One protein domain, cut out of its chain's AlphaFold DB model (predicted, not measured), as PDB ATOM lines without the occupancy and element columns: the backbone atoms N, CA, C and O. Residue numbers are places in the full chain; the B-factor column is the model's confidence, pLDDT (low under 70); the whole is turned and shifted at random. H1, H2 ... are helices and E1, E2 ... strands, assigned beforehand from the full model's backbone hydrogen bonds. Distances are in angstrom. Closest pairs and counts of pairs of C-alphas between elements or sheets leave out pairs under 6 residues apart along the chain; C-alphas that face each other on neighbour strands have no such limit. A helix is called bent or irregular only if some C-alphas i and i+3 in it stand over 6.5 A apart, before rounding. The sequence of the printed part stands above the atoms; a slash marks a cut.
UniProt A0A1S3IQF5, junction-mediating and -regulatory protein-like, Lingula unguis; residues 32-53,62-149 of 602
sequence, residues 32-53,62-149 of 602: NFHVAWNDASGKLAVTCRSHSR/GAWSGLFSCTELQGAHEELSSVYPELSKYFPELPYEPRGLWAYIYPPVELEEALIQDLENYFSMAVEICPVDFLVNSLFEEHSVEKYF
ATOM      1  N   ASN A  32     -46.750  32.686 -20.917       86.12
ATOM      2  CA  ASN A  32     -45.856  33.754 -21.338       86.12
ATOM      3  C   ASN A  32     -45.417  34.534 -20.101       86.12
ATOM      4  O   ASN A  32     -46.268  35.026 -19.353       86.12
ATOM      5  N   PHE A  33     -44.107  34.655 -19.919       89.75
ATOM      6  CA  PHE A  33     -43.508  35.460 -18.865       89.75
ATOM      7  C   PHE A  33     -43.077  36.810 -19.425       89.75
ATOM      8  O   PHE A  33     -42.592  36.895 -20.549       89.75
ATOM      9  N   HIS A  34     -43.282  37.852 -18.632       90.69
ATOM     10  CA  HIS A  34     -42.759  39.181 -18.882       90.69
ATOM     11  C   HIS A  34     -42.125  39.703 -17.599       90.69
ATOM     12  O   HIS A  34     -42.759  39.671 -16.537       90.69
ATOM     13  N   VAL A  35     -40.880  40.150 -17.707       91.38
ATOM     14  CA  VAL A  35     -40.075  40.650 -16.599       91.38
ATOM     15  C   VAL A  35     -39.793  42.124 -16.856       91.38
ATOM     16  O   VAL A  35     -39.436  42.516 -17.961       91.38
ATOM     17  N   ALA A  36     -39.965  42.960 -15.839       90.25
ATOM     18  CA  ALA A  36     -39.652  44.378 -15.920       90.25
ATOM     19  C   ALA A  36     -39.014  44.855 -14.618       90.25
ATOM     20  O   ALA A  36     -39.357  44.380 -13.535       90.25
ATOM     21  N   TRP A  37     -38.101  45.815 -14.705       88.81
ATOM     22  CA  TRP A  37     -37.557  46.468 -13.522       88.81
ATOM     23  C   TRP A  37     -38.541  47.517 -12.989       88.81
ATOM     24  O   TRP A  37     -39.093  48.306 -13.754       88.81
ATOM     25  N   ASN A  38     -38.794  47.507 -11.678       87.31
ATOM     26  CA  ASN A  38     -39.663  48.477 -11.020       87.31
ATOM     27  C   ASN A  38     -38.841  49.447 -10.163       87.31
ATOM     28  O   ASN A  38     -38.560  49.165  -8.992       87.31
ATOM     29  N   ASP A  39     -38.557  50.620 -10.731       81.06
ATOM     30  CA  ASP A  39     -37.770  51.698 -10.117       81.06
ATOM     31  C   ASP A  39     -38.304  52.153  -8.753       81.06
ATOM     32  O   ASP A  39     -37.534  52.498  -7.860       81.06
ATOM     33  N   ALA A  40     -39.627  52.133  -8.556       78.69
ATOM     34  CA  ALA A  40     -40.242  52.595  -7.313       78.69
ATOM     35  C   ALA A  40     -39.994  51.641  -6.134       78.69
ATOM     36  O   ALA A  40     -40.053  52.060  -4.978       78.69
ATOM     37  N   SER A  41     -39.745  50.359  -6.421       77.25
ATOM     38  CA  SER A  41     -39.535  49.315  -5.410       77.25
ATOM     39  C   SER A  41     -38.124  48.725  -5.399       77.25
ATOM     40  O   SER A  41     -37.811  47.981  -4.475       77.25
ATOM     41  N   GLY A  42     -37.296  49.031  -6.406       79.25
ATOM     42  CA  GLY A  42     -35.972  48.428  -6.581       79.25
ATOM     43  C   GLY A  42     -36.022  46.905  -6.743       79.25
ATOM     44  O   GLY A  42     -35.159  46.210  -6.218       79.25
ATOM     45  N   LYS A  43     -37.072  46.378  -7.388       86.94
ATOM     46  CA  LYS A  43     -37.328  44.936  -7.547       86.94
ATOM     47  C   LYS A  43     -37.739  44.595  -8.980       86.94
ATOM     48  O   LYS A  43     -38.266  45.438  -9.706       86.94
ATOM     49  N   LEU A  44     -37.563  43.331  -9.356       88.75
ATOM     50  CA  LEU A  44     -38.035  42.748 -10.610       88.75
ATOM     51  C   LEU A  44     -39.524  42.403 -10.510       88.75
ATOM     52  O   LEU A  44     -39.932  41.570  -9.706       88.75
ATOM     53  N   ALA A  45     -40.342  43.020 -11.351       90.69
ATOM     54  CA  ALA A  45     -41.723  42.624 -11.565       90.69
ATOM     55  C   ALA A  45     -41.764  41.464 -12.560       90.69
ATOM     56  O   ALA A  45     -41.543  41.660 -13.753       90.69
ATOM     57  N   VAL A  46     -42.061  40.259 -12.075       91.56
ATOM     58  CA  VAL A  46     -42.274  39.080 -12.923       91.56
ATOM     59  C   VAL A  46     -43.772  38.872 -13.062       91.56
ATOM     60  O   VAL A  46     -44.493  38.743 -12.072       91.56
ATOM     61  N   THR A  47     -44.250  38.839 -14.300       89.50
ATOM     62  CA  THR A  47     -45.656  38.608 -14.625       89.50
ATOM     63  C   THR A  47     -45.783  37.401 -15.541       89.50
ATOM     64  O   THR A  47     -45.051  37.268 -16.515       89.50
ATOM     65  N   CYS A  48     -46.709  36.501 -15.230       87.94
ATOM     66  CA  CYS A  48     -46.971  35.289 -15.991       87.94
ATOM     67  C   CYS A  48     -48.422  35.294 -16.461       87.94
ATOM     68  O   CYS A  48     -49.323  35.585 -15.676       87.94
ATOM     69  N   ARG A  49     -48.669  34.977 -17.736       85.19
ATOM     70  CA  ARG A  49     -50.021  34.877 -18.300       85.19
ATOM     71  C   ARG A  49     -50.214  33.577 -19.065       85.19
ATOM     72  O   ARG A  49     -49.405  33.228 -19.921       85.19
ATOM     73  N   SER A  50     -51.332  32.906 -18.809       79.38
ATOM     74  CA  SER A  50     -51.754  31.708 -19.530       79.38
ATOM     75  C   SER A  50     -52.555  32.058 -20.783       79.38
ATOM     76  O   SER A  50     -53.503  32.847 -20.747       79.38
ATOM     77  N   HIS A  51     -52.197  31.458 -21.919       65.75
ATOM     78  CA  HIS A  51     -52.920  31.632 -23.177       65.75
ATOM     79  C   HIS A  51     -54.157  30.713 -23.237       65.75
ATOM     80  O   HIS A  51     -54.143  29.667 -23.886       65.75
ATOM     81  N   SER A  52     -55.263  31.107 -22.601       54.59
ATOM     82  CA  SER A  52     -56.572  30.500 -22.889       54.59
ATOM     83  C   SER A  52     -57.233  31.215 -24.071       54.59
ATOM     84  O   SER A  52     -57.403  32.432 -24.054       54.59
ATOM     85  N   ARG A  53     -57.627  30.474 -25.117       48.72
ATOM     86  CA  ARG A  53     -58.444  31.001 -26.236       48.72
ATOM     87  C   ARG A  53     -59.947  31.033 -25.924       48.72
ATOM     88  O   ARG A  53     -60.735  31.340 -26.814       48.72
ATOM     89  N   GLY A  62     -55.460  32.870 -14.358       63.75
ATOM     90  CA  GLY A  62     -54.459  32.731 -15.427       63.75
ATOM     91  C   GLY A  62     -53.468  33.871 -15.585       63.75
ATOM     92  O   GLY A  62     -52.790  33.922 -16.611       63.75
ATOM     93  N   ALA A  63     -53.402  34.791 -14.624       78.75
ATOM     94  CA  ALA A  63     -52.409  35.851 -14.600       78.75
ATOM     95  C   ALA A  63     -51.819  35.953 -13.193       78.75
ATOM     96  O   ALA A  63     -52.539  36.257 -12.246       78.75
ATOM     97  N   TRP A  64     -50.516  35.716 -13.077       87.75
ATOM     98  CA  TRP A  64     -49.761  35.854 -11.837       87.75
ATOM     99  C   TRP A  64     -48.789  37.017 -11.969       87.75
ATOM    100  O   TRP A  64     -48.311  37.334 -13.061       87.75
ATOM    101  N   SER A  65     -48.542  37.727 -10.879       89.56
ATOM    102  CA  SER A  65     -47.628  38.864 -10.861       89.56
ATOM    103  C   SER A  65     -47.016  38.977  -9.477       89.56
ATOM    104  O   SER A  65     -47.741  38.961  -8.487       89.56
ATOM    105  N   GLY A  66     -45.695  39.089  -9.419       88.88
ATOM    106  CA  GLY A  66     -44.939  39.182  -8.178       88.88
ATOM    107  C   GLY A  66     -43.763  40.136  -8.329       88.88
ATOM    108  O   GLY A  66     -43.285  40.379  -9.438       88.88
ATOM    109  N   LEU A  67     -43.324  40.704  -7.207       90.75
ATOM    110  CA  LEU A  67     -42.136  41.550  -7.125       90.75
ATOM    111  C   LEU A  67     -41.035  40.775  -6.411       90.75
ATOM    112  O   LEU A  67     -41.199  40.421  -5.245       90.75
ATOM    113  N   PHE A  68     -39.912  40.578  -7.089       89.44
ATOM    114  CA  PHE A  68     -38.808  39.754  -6.624       89.44
ATOM    115  C   PHE A  68     -37.514  40.564  -6.551       89.44
ATOM    116  O   PHE A  68     -37.160  41.300  -7.469       89.44
ATOM    117  N   SER A  69     -36.796  40.421  -5.449       89.25
ATOM    118  CA  SER A  69     -35.380  40.775  -5.346       89.25
ATOM    119  C   SER A  69     -34.527  39.764  -6.119       89.25
ATOM    120  O   SER A  69     -34.968  38.638  -6.376       89.25
ATOM    121  N   CYS A  70     -33.283  40.115  -6.449       87.19
ATOM    122  CA  CYS A  70     -32.375  39.196  -7.145       87.19
ATOM    123  C   CYS A  70     -32.152  37.916  -6.329       87.19
ATOM    124  O   CYS A  70     -32.126  36.809  -6.856       87.19
ATOM    125  N   THR A  71     -32.086  38.066  -5.011       86.94
ATOM    126  CA  THR A  71     -31.958  36.956  -4.063       86.94
ATOM    127  C   THR A  71     -33.206  36.079  -3.935       86.94
ATOM    128  O   THR A  71     -33.079  34.880  -3.715       86.94
ATOM    129  N   GLU A  72     -34.411  36.648  -4.063       88.88
ATOM    130  CA  GLU A  72     -35.661  35.869  -4.062       88.88
ATOM    131  C   GLU A  72     -35.750  35.021  -5.341       88.88
ATOM    132  O   GLU A  72     -36.132  33.857  -5.276       88.88
ATOM    133  N   LEU A  73     -35.309  35.557  -6.489       89.81
ATOM    134  CA  LEU A  73     -35.215  34.783  -7.732       89.81
ATOM    135  C   LEU A  73     -34.139  33.698  -7.688       89.81
ATOM    136  O   LEU A  73     -34.362  32.617  -8.225       89.81
ATOM    137  N   GLN A  74     -32.997  33.958  -7.046       89.69
ATOM    138  CA  GLN A  74     -31.985  32.925  -6.793       89.69
ATOM    139  C   GLN A  74     -32.545  31.800  -5.920       89.69
ATOM    140  O   GLN A  74     -32.375  30.637  -6.264       89.69
ATOM    141  N   GLY A  75     -33.275  32.133  -4.849       88.25
ATOM    142  CA  GLY A  75     -33.942  31.133  -4.012       88.25
ATOM    143  C   GLY A  75     -34.947  30.289  -4.801       88.25
ATOM    144  O   GLY A  75     -34.873  29.063  -4.781       88.25
ATOM    145  N   ALA A  76     -35.816  30.931  -5.587       89.00
ATOM    146  CA  ALA A  76     -36.761  30.218  -6.448       89.00
ATOM    147  C   ALA A  76     -36.047  29.343  -7.499       89.00
ATOM    148  O   ALA A  76     -36.478  28.228  -7.789       89.00
ATOM    149  N   HIS A  77     -34.929  29.813  -8.058       91.19
ATOM    150  CA  HIS A  77     -34.102  29.024  -8.968       91.19
ATOM    151  C   HIS A  77     -33.528  27.771  -8.293       91.19
ATOM    152  O   HIS A  77     -33.593  26.686  -8.873       91.19
ATOM    153  N   GLU A  78     -32.985  27.900  -7.083       90.38
ATOM    154  CA  GLU A  78     -32.432  26.783  -6.310       90.38
ATOM    155  C   GLU A  78     -33.503  25.729  -5.992       90.38
ATOM    156  O   GLU A  78     -33.251  24.529  -6.146       90.38
ATOM    157  N   GLU A  79     -34.715  26.155  -5.630       87.69
ATOM    158  CA  GLU A  79     -35.863  25.268  -5.399       87.69
ATOM    159  C   GLU A  79     -36.245  24.493  -6.669       87.69
ATOM    160  O   GLU A  79     -36.326  23.259  -6.660       87.69
ATOM    161  N   LEU A  80     -36.395  25.196  -7.796       88.50
ATOM    162  CA  LEU A  80     -36.725  24.576  -9.080       88.50
ATOM    163  C   LEU A  80     -35.615  23.630  -9.555       88.50
ATOM    164  O   LEU A  80     -35.896  22.526 -10.025       88.50
ATOM    165  N   SER A  81     -34.356  24.039  -9.405       90.56
ATOM    166  CA  SER A  81     -33.181  23.270  -9.810       90.56
ATOM    167  C   SER A  81     -32.953  22.032  -8.940       90.56
ATOM    168  O   SER A  81     -32.359  21.064  -9.418       90.56
ATOM    169  N   SER A  82     -33.412  22.036  -7.687       87.31
ATOM    170  CA  SER A  82     -33.319  20.875  -6.795       87.31
ATOM    171  C   SER A  82     -34.194  19.715  -7.278       87.31
ATOM    172  O   SER A  82     -33.807  18.554  -7.151       87.31
ATOM    173  N   VAL A  83     -35.350  20.022  -7.878       84.62
ATOM    174  CA  VAL A  83     -36.267  19.024  -8.458       84.62
ATOM    175  C   VAL A  83     -35.955  18.764  -9.938       84.62
ATOM    176  O   VAL A  83     -36.048  17.624 -10.396       84.62
ATOM    177  N   TYR A  84     -35.531  19.794 -10.682       88.12
ATOM    178  CA  TYR A  84     -35.207  19.734 -12.112       88.12
ATOM    179  C   TYR A  84     -33.796  20.289 -12.404       88.12
ATOM    180  O   TYR A  84     -33.659  21.422 -12.874       88.12
ATOM    181  N   PRO A  85     -32.729  19.483 -12.223       88.38
ATOM    182  CA  PRO A  85     -31.336  19.921 -12.411       88.38
ATOM    183  C   PRO A  85     -30.980  20.369 -13.837       88.38
ATOM    184  O   PRO A  85     -29.939  20.974 -14.074       88.38
ATOM    185  N   GLU A  86     -31.820  20.063 -14.827       88.00
ATOM    186  CA  GLU A  86     -31.636  20.522 -16.210       88.00
ATOM    187  C   GLU A  86     -31.757  22.049 -16.339       88.00
ATOM    188  O   GLU A  86     -31.193  22.634 -17.267       88.00
ATOM    189  N   LEU A  87     -32.442  22.692 -15.389       88.88
ATOM    190  CA  LEU A  87     -32.728  24.122 -15.386       88.88
ATOM    191  C   LEU A  87     -31.518  24.986 -14.979       88.88
ATOM    192  O   LEU A  87     -31.450  26.151 -15.373       88.88
ATOM    193  N   SER A  88     -30.529  24.429 -14.265       88.50
ATOM    194  CA  SER A  88     -29.351  25.170 -13.764       88.50
ATOM    195  C   SER A  88     -28.516  25.815 -14.875       88.50
ATOM    196  O   SER A  88     -27.840  26.808 -14.648       88.50
ATOM    197  N   LYS A  89     -28.551  25.257 -16.092       89.00
ATOM    198  CA  LYS A  89     -27.738  25.721 -17.232       89.00
ATOM    199  C   LYS A  89     -28.259  27.002 -17.883       89.00
ATOM    200  O   LYS A  89     -27.542  27.592 -18.682       89.00
ATOM    201  N   TYR A  90     -29.505  27.373 -17.601       88.94
ATOM    202  CA  TYR A  90     -30.207  28.453 -18.292       88.94
ATOM    203  C   TYR A  90     -30.390  29.703 -17.426       88.94
ATOM    204  O   TYR A  90     -30.915  30.695 -17.922       88.94
ATOM    205  N   PHE A  91     -30.016  29.659 -16.142       91.44
ATOM    206  CA  PHE A  91     -30.220  30.783 -15.230       91.44
ATOM    207  C   PHE A  91     -29.120  31.839 -15.405       91.44
ATOM    208  O   PHE A  91     -27.940  31.482 -15.349       91.44
ATOM    209  N   PRO A  92     -29.474  33.116 -15.629       90.19
ATOM    210  CA  PRO A  92     -28.487  34.171 -15.809       90.19
ATOM    211  C   PRO A  92     -27.823  34.564 -14.482       90.19
ATOM    212  O   PRO A  92     -28.417  34.464 -13.408       90.19
ATOM    213  N   GLU A  93     -26.585  35.052 -14.553       86.56
ATOM    214  CA  GLU A  93     -25.881  35.580 -13.382       86.56
ATOM    215  C   GLU A  93     -26.516  36.907 -12.938       86.56
ATOM    216  O   GLU A  93     -26.526  37.888 -13.682       86.56
ATOM    217  N   LEU A  94     -27.064  36.940 -11.719       86.12
ATOM    218  CA  LEU A  94     -27.679  38.144 -11.154       86.12
ATOM    219  C   LEU A  94     -26.655  39.000 -10.393       86.12
ATOM    220  O   LEU A  94     -25.789  38.449  -9.703       86.12
ATOM    221  N   PRO A  95     -26.760  40.341 -10.463       83.38
ATOM    222  CA  PRO A  95     -25.860  41.232  -9.748       83.38
ATOM    223  C   PRO A  95     -26.026  41.104  -8.233       83.38
ATOM    224  O   PRO A  95     -27.085  40.747  -7.713       83.38
ATOM    225  N   TYR A  96     -24.953  41.427  -7.511       79.00
ATOM    226  CA  TYR A  96     -24.963  41.407  -6.056       79.00
ATOM    227  C   TYR A  96     -25.851  42.524  -5.505       79.00
ATOM    228  O   TYR A  96     -25.571  43.708  -5.693       79.00
ATOM    229  N   GLU A  97     -26.895  42.134  -4.778       78.56
ATOM    230  CA  GLU A  97     -27.807  43.056  -4.113       78.56
ATOM    231  C   GLU A  97     -27.339  43.295  -2.662       78.56
ATOM    232  O   GLU A  97     -27.416  42.387  -1.823       78.56
ATOM    233  N   PRO A  98     -26.808  44.489  -2.331       72.06
ATOM    234  CA  PRO A  98     -26.287  44.773  -0.999       72.06
ATOM    235  C   PRO A  98     -27.431  44.820   0.025       72.06
ATOM    236  O   PRO A  98     -28.412  45.537  -0.147       72.06
ATOM    237  N   ARG A  99     -27.300  44.076   1.130       72.38
ATOM    238  CA  ARG A  99     -28.339  43.957   2.173       72.38
ATOM    239  C   ARG A  99     -27.949  44.638   3.487       72.38
ATOM    240  O   ARG A  99     -26.776  44.721   3.855       72.38
ATOM    241  N   GLY A 100     -28.955  45.076   4.245       76.50
ATOM    242  CA  GLY A 100     -28.769  45.668   5.573       76.50
ATOM    243  C   GLY A 100     -27.964  46.968   5.521       76.50
ATOM    244  O   GLY A 100     -28.237  47.838   4.700       76.50
ATOM    245  N   LEU A 101     -26.953  47.108   6.382       74.56
ATOM    246  CA  LEU A 101     -26.122  48.320   6.442       74.56
ATOM    247  C   LEU A 101     -25.314  48.573   5.156       74.56
ATOM    248  O   LEU A 101     -24.958  49.716   4.878       74.56
ATOM    249  N   TRP A 102     -25.065  47.537   4.349       75.31
ATOM    250  CA  TRP A 102     -24.339  47.662   3.084       75.31
ATOM    251  C   TRP A 102     -25.153  48.367   1.994       75.31
ATOM    252  O   TRP A 102     -24.563  49.017   1.135       75.31
ATOM    253  N   ALA A 103     -26.487  48.336   2.066       74.06
ATOM    254  CA  ALA A 103     -27.360  49.019   1.106       74.06
ATOM    255  C   ALA A 103     -27.200  50.554   1.123       74.06
ATOM    256  O   ALA A 103     -27.544  51.216   0.152       74.06
ATOM    257  N   TYR A 104     -26.661  51.127   2.208       70.38
ATOM    258  CA  TYR A 104     -26.396  52.568   2.320       70.38
ATOM    259  C   TYR A 104     -25.048  52.998   1.727       70.38
ATOM    260  O   TYR A 104     -24.824  54.189   1.524       70.38
ATOM    261  N   ILE A 105     -24.132  52.048   1.518       76.69
ATOM    262  CA  ILE A 105     -22.751  52.312   1.085       76.69
ATOM    263  C   ILE A 105     -22.609  52.102  -0.425       76.69
ATOM    264  O   ILE A 105     -21.819  52.785  -1.075       76.69
ATOM    265  N   TYR A 106     -23.375  51.167  -0.982       71.19
ATOM    266  CA  TYR A 106     -23.362  50.843  -2.401       71.19
ATOM    267  C   TYR A 106     -24.473  51.588  -3.158       71.19
ATOM    268  O   TYR A 106     -25.536  51.836  -2.585       71.19
ATOM    269  N   PRO A 107     -24.243  51.967  -4.430       67.50
ATOM    270  CA  PRO A 107     -25.277  52.583  -5.257       67.50
ATOM    271  C   PRO A 107     -26.459  51.619  -5.473       67.50
ATOM    272  O   PRO A 107     -26.258  50.400  -5.431       67.50
ATOM    273  N   PRO A 108     -27.680  52.144  -5.699       68.31
ATOM    274  CA  PRO A 108     -28.828  51.315  -6.043       68.31
ATOM    275  C   PRO A 108     -28.519  50.486  -7.293       68.31
ATOM    276  O   PRO A 108     -27.892  50.975  -8.234       68.31
ATOM    277  N   VAL A 109     -28.923  49.217  -7.267       70.50
ATOM    278  CA  VAL A 109     -28.722  48.289  -8.383       70.50
ATOM    279  C   VAL A 109     -29.611  48.739  -9.541       70.50
ATOM    280  O   VAL A 109     -30.828  48.795  -9.391       70.50
ATOM    281  N   GLU A 110     -29.009  49.055 -10.683       68.38
ATOM    282  CA  GLU A 110     -29.711  49.246 -11.955       68.38
ATOM    283  C   GLU A 110     -29.476  47.997 -12.808       68.38
ATOM    284  O   GLU A 110     -28.339  47.545 -12.952       68.38
ATOM    285  N   LEU A 111     -30.548  47.402 -13.331       76.94
ATOM    286  CA  LEU A 111     -30.452  46.207 -14.165       76.94
ATOM    287  C   LEU A 111     -30.422  46.590 -15.643       76.94
ATOM    288  O   LEU A 111     -31.241  47.381 -16.106       76.94
ATOM    289  N   GLU A 112     -29.499  45.986 -16.388       81.56
ATOM    290  CA  GLU A 112     -29.439  46.135 -17.839       81.56
ATOM    291  C   GLU A 112     -30.641  45.452 -18.510       81.56
ATOM    292  O   GLU A 112     -31.058  44.362 -18.110       81.56
ATOM    293  N   GLU A 113     -31.161  46.054 -19.584       82.00
ATOM    294  CA  GLU A 113     -32.279  45.493 -20.361       82.00
ATOM    295  C   GLU A 113     -31.979  44.075 -20.891       82.00
ATOM    296  O   GLU A 113     -32.883  43.247 -20.989       82.00
ATOM    297  N   ALA A 114     -30.705  43.764 -21.166       85.00
ATOM    298  CA  ALA A 114     -30.268  42.439 -21.607       85.00
ATOM    299  C   ALA A 114     -30.540  41.345 -20.556       85.00
ATOM    300  O   ALA A 114     -31.063  40.284 -20.891       85.00
ATOM    301  N   LEU A 115     -30.273  41.625 -19.276       86.69
ATOM    302  CA  LEU A 115     -30.484  40.670 -18.185       86.69
ATOM    303  C   LEU A 115     -31.974  40.386 -17.950       86.69
ATOM    304  O   LEU A 115     -32.363  39.265 -17.622       86.69
ATOM    305  N   ILE A 116     -32.820  41.401 -18.137       88.12
ATOM    306  CA  ILE A 116     -34.278  41.263 -18.057       88.12
ATOM    307  C   ILE A 116     -34.768  40.299 -19.146       88.12
ATOM    308  O   ILE A 116     -35.562  39.400 -18.864       88.12
ATOM    309  N   GLN A 117     -34.246  40.435 -20.368       88.50
ATOM    310  CA  GLN A 117     -34.573  39.541 -21.475       88.50
ATOM    311  C   GLN A 117     -34.050  38.112 -21.251       88.50
ATOM    312  O   GLN A 117     -34.739  37.142 -21.575       88.50
ATOM    313  N   ASP A 118     -32.873  37.957 -20.644       90.38
ATOM    314  CA  ASP A 118     -32.335  36.644 -20.273       90.38
ATOM    315  C   ASP A 118     -33.190  35.947 -19.204       90.38
ATOM    316  O   ASP A 118     -33.421  34.738 -19.289       90.38
ATOM    317  N   LEU A 119     -33.741  36.696 -18.245       91.06
ATOM    318  CA  LEU A 119     -34.696  36.169 -17.266       91.06
ATOM    319  C   LEU A 119     -36.027  35.752 -17.909       91.06
ATOM    320  O   LEU A 119     -36.574  34.704 -17.560       91.06
ATOM    321  N   GLU A 120     -36.547  36.513 -18.876       91.00
ATOM    322  CA  GLU A 120     -37.733  36.111 -19.650       91.00
ATOM    323  C   GLU A 120     -37.497  34.809 -20.428       91.00
ATOM    324  O   GLU A 120     -38.353  33.913 -20.444       91.00
ATOM    325  N   ASN A 121     -36.314  34.671 -21.033       90.50
ATOM    326  CA  ASN A 121     -35.900  33.455 -21.727       90.50
ATOM    327  C   ASN A 121     -35.765  32.276 -20.754       90.50
ATOM    328  O   ASN A 121     -36.249  31.181 -21.045       90.50
ATOM    329  N   TYR A 122     -35.172  32.500 -19.579       93.31
ATOM    330  CA  TYR A 122     -35.059  31.499 -18.521       93.31
ATOM    331  C   TYR A 122     -36.429  30.972 -18.083       93.31
ATOM    332  O   TYR A 122     -36.638  29.758 -18.072       93.31
ATOM    333  N   PHE A 123     -37.391  31.850 -17.783       91.50
ATOM    334  CA  PHE A 123     -38.730  31.407 -17.387       91.50
ATOM    335  C   PHE A 123     -39.471  30.707 -18.529       91.50
ATOM    336  O   PHE A 123     -40.187  29.738 -18.288       91.50
ATOM    337  N   SER A 124     -39.246  31.127 -19.775       89.00
ATOM    338  CA  SER A 124     -39.776  30.425 -20.948       89.00
ATOM    339  C   SER A 124     -39.230  28.995 -21.047       89.00
ATOM    340  O   SER A 124     -39.998  28.065 -21.287       89.00
ATOM    341  N   MET A 125     -37.938  28.792 -20.775       87.81
ATOM    342  CA  MET A 125     -37.330  27.458 -20.687       87.81
ATOM    343  C   MET A 125     -37.828  26.667 -19.469       87.81
ATOM    344  O   MET A 125     -38.074  25.464 -19.571       87.81
ATOM    345  N   ALA A 126     -38.037  27.326 -18.327       89.12
ATOM    346  CA  ALA A 126     -38.564  26.701 -17.117       89.12
ATOM    347  C   ALA A 126     -39.965  26.107 -17.339       89.12
ATOM    348  O   ALA A 126     -40.248  25.025 -16.835       89.12
ATOM    349  N   VAL A 127     -40.811  26.749 -18.152       87.81
ATOM    350  CA  VAL A 127     -42.133  26.220 -18.550       87.81
ATOM    351  C   VAL A 127     -42.023  24.936 -19.380       87.81
ATOM    352  O   VAL A 127     -42.922  24.095 -19.342       87.81
ATOM    353  N   GLU A 128     -40.945  24.763 -20.148       85.00
ATOM    354  CA  GLU A 128     -40.743  23.553 -20.953       85.00
ATOM    355  C   GLU A 128     -40.223  22.366 -20.129       85.00
ATOM    356  O   GLU A 128     -40.511  21.209 -20.463       85.00
ATOM    357  N   ILE A 129     -39.461  22.654 -19.071       84.69
ATOM    358  CA  ILE A 129     -38.766  21.666 -18.238       84.69
ATOM    359  C   ILE A 129     -39.616  21.266 -17.020       84.69
ATOM    360  O   ILE A 129     -39.751  20.075 -16.730       84.69
ATOM    361  N   CYS A 130     -40.212  22.237 -16.324       84.38
ATOM    362  CA  CYS A 130     -40.952  22.038 -15.079       84.38
ATOM    363  C   CYS A 130     -42.476  21.979 -15.311       84.38
ATOM    364  O   CYS A 130     -43.002  22.662 -16.193       84.38
ATOM    365  N   PRO A 131     -43.236  21.221 -14.496       82.50
ATOM    366  CA  PRO A 131     -44.691  21.321 -14.451       82.50
ATOM    367  C   PRO A 131     -45.142  22.741 -14.096       82.50
ATOM    368  O   PRO A 131     -44.595  23.364 -13.185       82.50
ATOM    369  N   VAL A 132     -46.180  23.219 -14.783       81.19
ATOM    370  CA  VAL A 132     -46.696  24.590 -14.649       81.19
ATOM    371  C   VAL A 132     -47.133  24.900 -13.220       81.19
ATOM    372  O   VAL A 132     -46.731  25.926 -12.684       81.19
ATOM    373  N   ASP A 133     -47.874  23.990 -12.586       80.00
ATOM    374  CA  ASP A 133     -48.290  24.114 -11.186       80.00
ATOM    375  C   ASP A 133     -47.101  24.310 -10.241       80.00
ATOM    376  O   ASP A 133     -47.147  25.131  -9.335       80.00
ATOM    377  N   PHE A 134     -46.019  23.556 -10.449       82.12
ATOM    378  CA  PHE A 134     -44.845  23.639  -9.589       82.12
ATOM    379  C   PHE A 134     -44.098  24.962  -9.791       82.12
ATOM    380  O   PHE A 134     -43.727  25.609  -8.816       82.12
ATOM    381  N   LEU A 135     -43.942  25.398 -11.045       86.44
ATOM    382  CA  LEU A 135     -43.308  26.672 -11.390       86.44
ATOM    383  C   LEU A 135     -44.089  27.874 -10.844       86.44
ATOM    384  O   LEU A 135     -43.499  28.798 -10.291       86.44
ATOM    385  N   VAL A 136     -45.415  27.860 -10.993       85.88
ATOM    386  CA  VAL A 136     -46.292  28.923 -10.494       85.88
ATOM    387  C   VAL A 136     -46.283  28.957  -8.971       85.88
ATOM    388  O   VAL A 136     -46.132  30.039  -8.411       85.88
ATOM    389  N   ASN A 137     -46.369  27.802  -8.308       83.81
ATOM    390  CA  ASN A 137     -46.352  27.743  -6.849       83.81
ATOM    391  C   ASN A 137     -45.011  28.204  -6.273       83.81
ATOM    392  O   ASN A 137     -45.011  28.947  -5.305       83.81
ATOM    393  N   SER A 138     -43.887  27.840  -6.901       85.38
ATOM    394  CA  SER A 138     -42.554  28.254  -6.431       85.38
ATOM    395  C   SER A 138     -42.328  29.766  -6.556       85.38
ATOM    396  O   SER A 138     -41.589  30.356  -5.776       85.38
ATOM    397  N   LEU A 139     -42.955  30.414  -7.547       86.88
ATOM    398  CA  LEU A 139     -42.784  31.847  -7.793       86.88
ATOM    399  C   LEU A 139     -43.850  32.708  -7.101       86.88
ATOM    400  O   LEU A 139     -43.524  33.764  -6.575       86.88
ATOM    401  N   PHE A 140     -45.124  32.314  -7.116       85.88
ATOM    402  CA  PHE A 140     -46.231  33.232  -6.819       85.88
ATOM    403  C   PHE A 140     -47.123  32.831  -5.638       85.88
ATOM    404  O   PHE A 140     -47.855  33.694  -5.152       85.88
ATOM    405  N   GLU A 141     -47.106  31.576  -5.183       76.44
ATOM    406  CA  GLU A 141     -48.013  31.088  -4.132       76.44
ATOM    407  C   GLU A 141     -47.242  30.609  -2.890       76.44
ATOM    408  O   GLU A 141     -46.084  30.212  -2.965       76.44
ATOM    409  N   GLU A 142     -47.872  30.639  -1.713       65.06
ATOM    410  CA  GLU A 142     -47.284  30.016  -0.522       65.06
ATOM    411  C   GLU A 142     -47.346  28.485  -0.663       65.06
ATOM    412  O   GLU A 142     -48.409  27.909  -0.906       65.06
ATOM    413  N   HIS A 143     -46.201  27.813  -0.511       61.03
ATOM    414  CA  HIS A 143     -46.077  26.359  -0.617       61.03
ATOM    415  C   HIS A 143     -46.966  25.631   0.409       61.03
ATOM    416  O   HIS A 143     -46.558  25.391   1.547       61.03
ATOM    417  N   SER A 144     -48.174  25.215   0.015       63.56
ATOM    418  CA  SER A 144     -48.982  24.315   0.842       63.56
ATOM    419  C   SER A 144     -48.438  22.889   0.749       63.56
ATOM    420  O   SER A 144     -48.613  22.190  -0.253       63.56
ATOM    421  N   VAL A 145     -47.779  22.446   1.823       67.12
ATOM    422  CA  VAL A 145     -47.195  21.098   1.930       67.12
ATOM    423  C   VAL A 145     -48.285  20.009   1.935       67.12
ATOM    424  O   VAL A 145     -48.039  18.874   1.533       67.12
ATOM    425  N   GLU A 146     -49.524  20.370   2.289       69.69
ATOM    426  CA  GLU A 146     -50.681  19.467   2.341       69.69
ATOM    427  C   GLU A 146     -50.984  18.796   0.993       69.69
ATOM    428  O   GLU A 146     -51.434  17.650   0.964       69.69
ATOM    429  N   LYS A 147     -50.677  19.450  -0.141       71.31
ATOM    430  CA  LYS A 147     -50.895  18.881  -1.487       71.31
ATOM    431  C   LYS A 147     -50.068  17.608  -1.721       71.31
ATOM    432  O   LYS A 147     -50.473  16.773  -2.538       71.31
ATOM    433  N   TYR A 148     -48.950  17.444  -1.014       71.06
ATOM    434  CA  TYR A 148     -48.023  16.321  -1.170       71.06
ATOM    435  C   TYR A 148     -48.315  15.144  -0.236       71.06
ATOM    436  O   TYR A 148     -47.782  14.055  -0.453       71.06
ATOM    437  N   PHE A 149     -49.174  15.342   0.763       77.06
ATOM    438  CA  PHE A 149     -49.511  14.312   1.734       77.06
ATOM    439  C   PHE A 149     -50.728  13.488   1.304       77.06
ATOM    440  O   PHE A 149     -51.633  13.969   0.616       77.06
TER     441      PHE A 149
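This is residues 32 to 53 and 62 to 149 of the 602 residues of the protein "junction-mediating and -regulatory protein-like" of Lingula unguis (UniProt A0A1S3IQF5). A small, twisted antiparallel sheet of three strands has helices packed over one face and the other face bare: H4 covers E1, while H1 comes to E2 and E3, and H2 joins H1 and H4 on the far side from the sheet. This makes two layers, helices H1 and H4 on one face of the sheet E1 E2 E3; H5 packs beside H1, and two stretches stick out, residues 99 to 105 with H3 and residues 144 to 149 with H6. The printed part has 110 residues, with three named strands, then six named helices; the sheet's order is E1, E2, E3, and the class is mixed, helices and strands. The whole is compact, with a radius of gyration of the C-alphas of 14.7 A and spans of 45 by 34 by 26 A.

E1, residues 32 to 38, begins at C-alpha 32 (-45.856, 33.754, -21.338) and is 19.0 A long. E2, residues 43 to 50, measures 22.9 A, and E3, residues 63 to 68, 16.2 A. H1 is residues 70 to 83, 20.6 A; H2 is residues 85 to 90, irregular, but only just, with C-alphas 86 and 89 6.6 A apart. H3 is residues 100 to 104. H4, residues 113 to 129, is 24.8 A long from C-alpha 113 (-32.279, 45.493, -20.361). H5 is residues 132 to 140, and H6, residues 145 to 148, ends at C-alpha 148 (-48.023, 16.321, -1.170).

The hairpin E1 and E2 is antiparallel at 159 degrees, with N 34 and O 47 within hydrogen-bond range at 2.8 A. E2 and E3 are antiparallel at 164 degrees, with N 46 and O 66 at 2.9 A. H4 lies over E1 at a height over the sheet of 7.9 A; their closest C-alphas, Phe 33 and Glu 120, are 5.9 A apart. H1 is on the sheet, its closest C-alphas to E2 being Cys 70 and Leu 44, 7.5 A. H5 only grazes the sheet with residues 136 to 140. H1 touches H5 with residues 76 to 80 alone, closest C-alphas Ala 76 and Ser 138, 6.1 A, at a shallow tilt of 28 degrees, opposite ways. H2 touches H4 at Tyr 90 and Tyr 122, closest C-alphas 5.7 A. Every O i to N i+4 pair is within hydrogen-bond range in H5, 9 of 10 in H1, 12 of 13 in H4, 0 of 2 in H2 and 0 of 1 in H3, where O i to N i+3 pairs within range are 1 of 3 and 2 of 2; H6 is too short for such a pair.

The C-alphas of Arg 53 and Ile 105, the two farthest apart, are 49.7 A apart. Residues 54 to 61 are not printed, and C-alphas 53 and 62 are 11.6 A apart across the cut. Of the links that are printed whole, none is long. The mean pLDDT of the printed part is 82.6; residues 51 to 53, 62, 107 to 108, 110 and 142 to 146 are under 70.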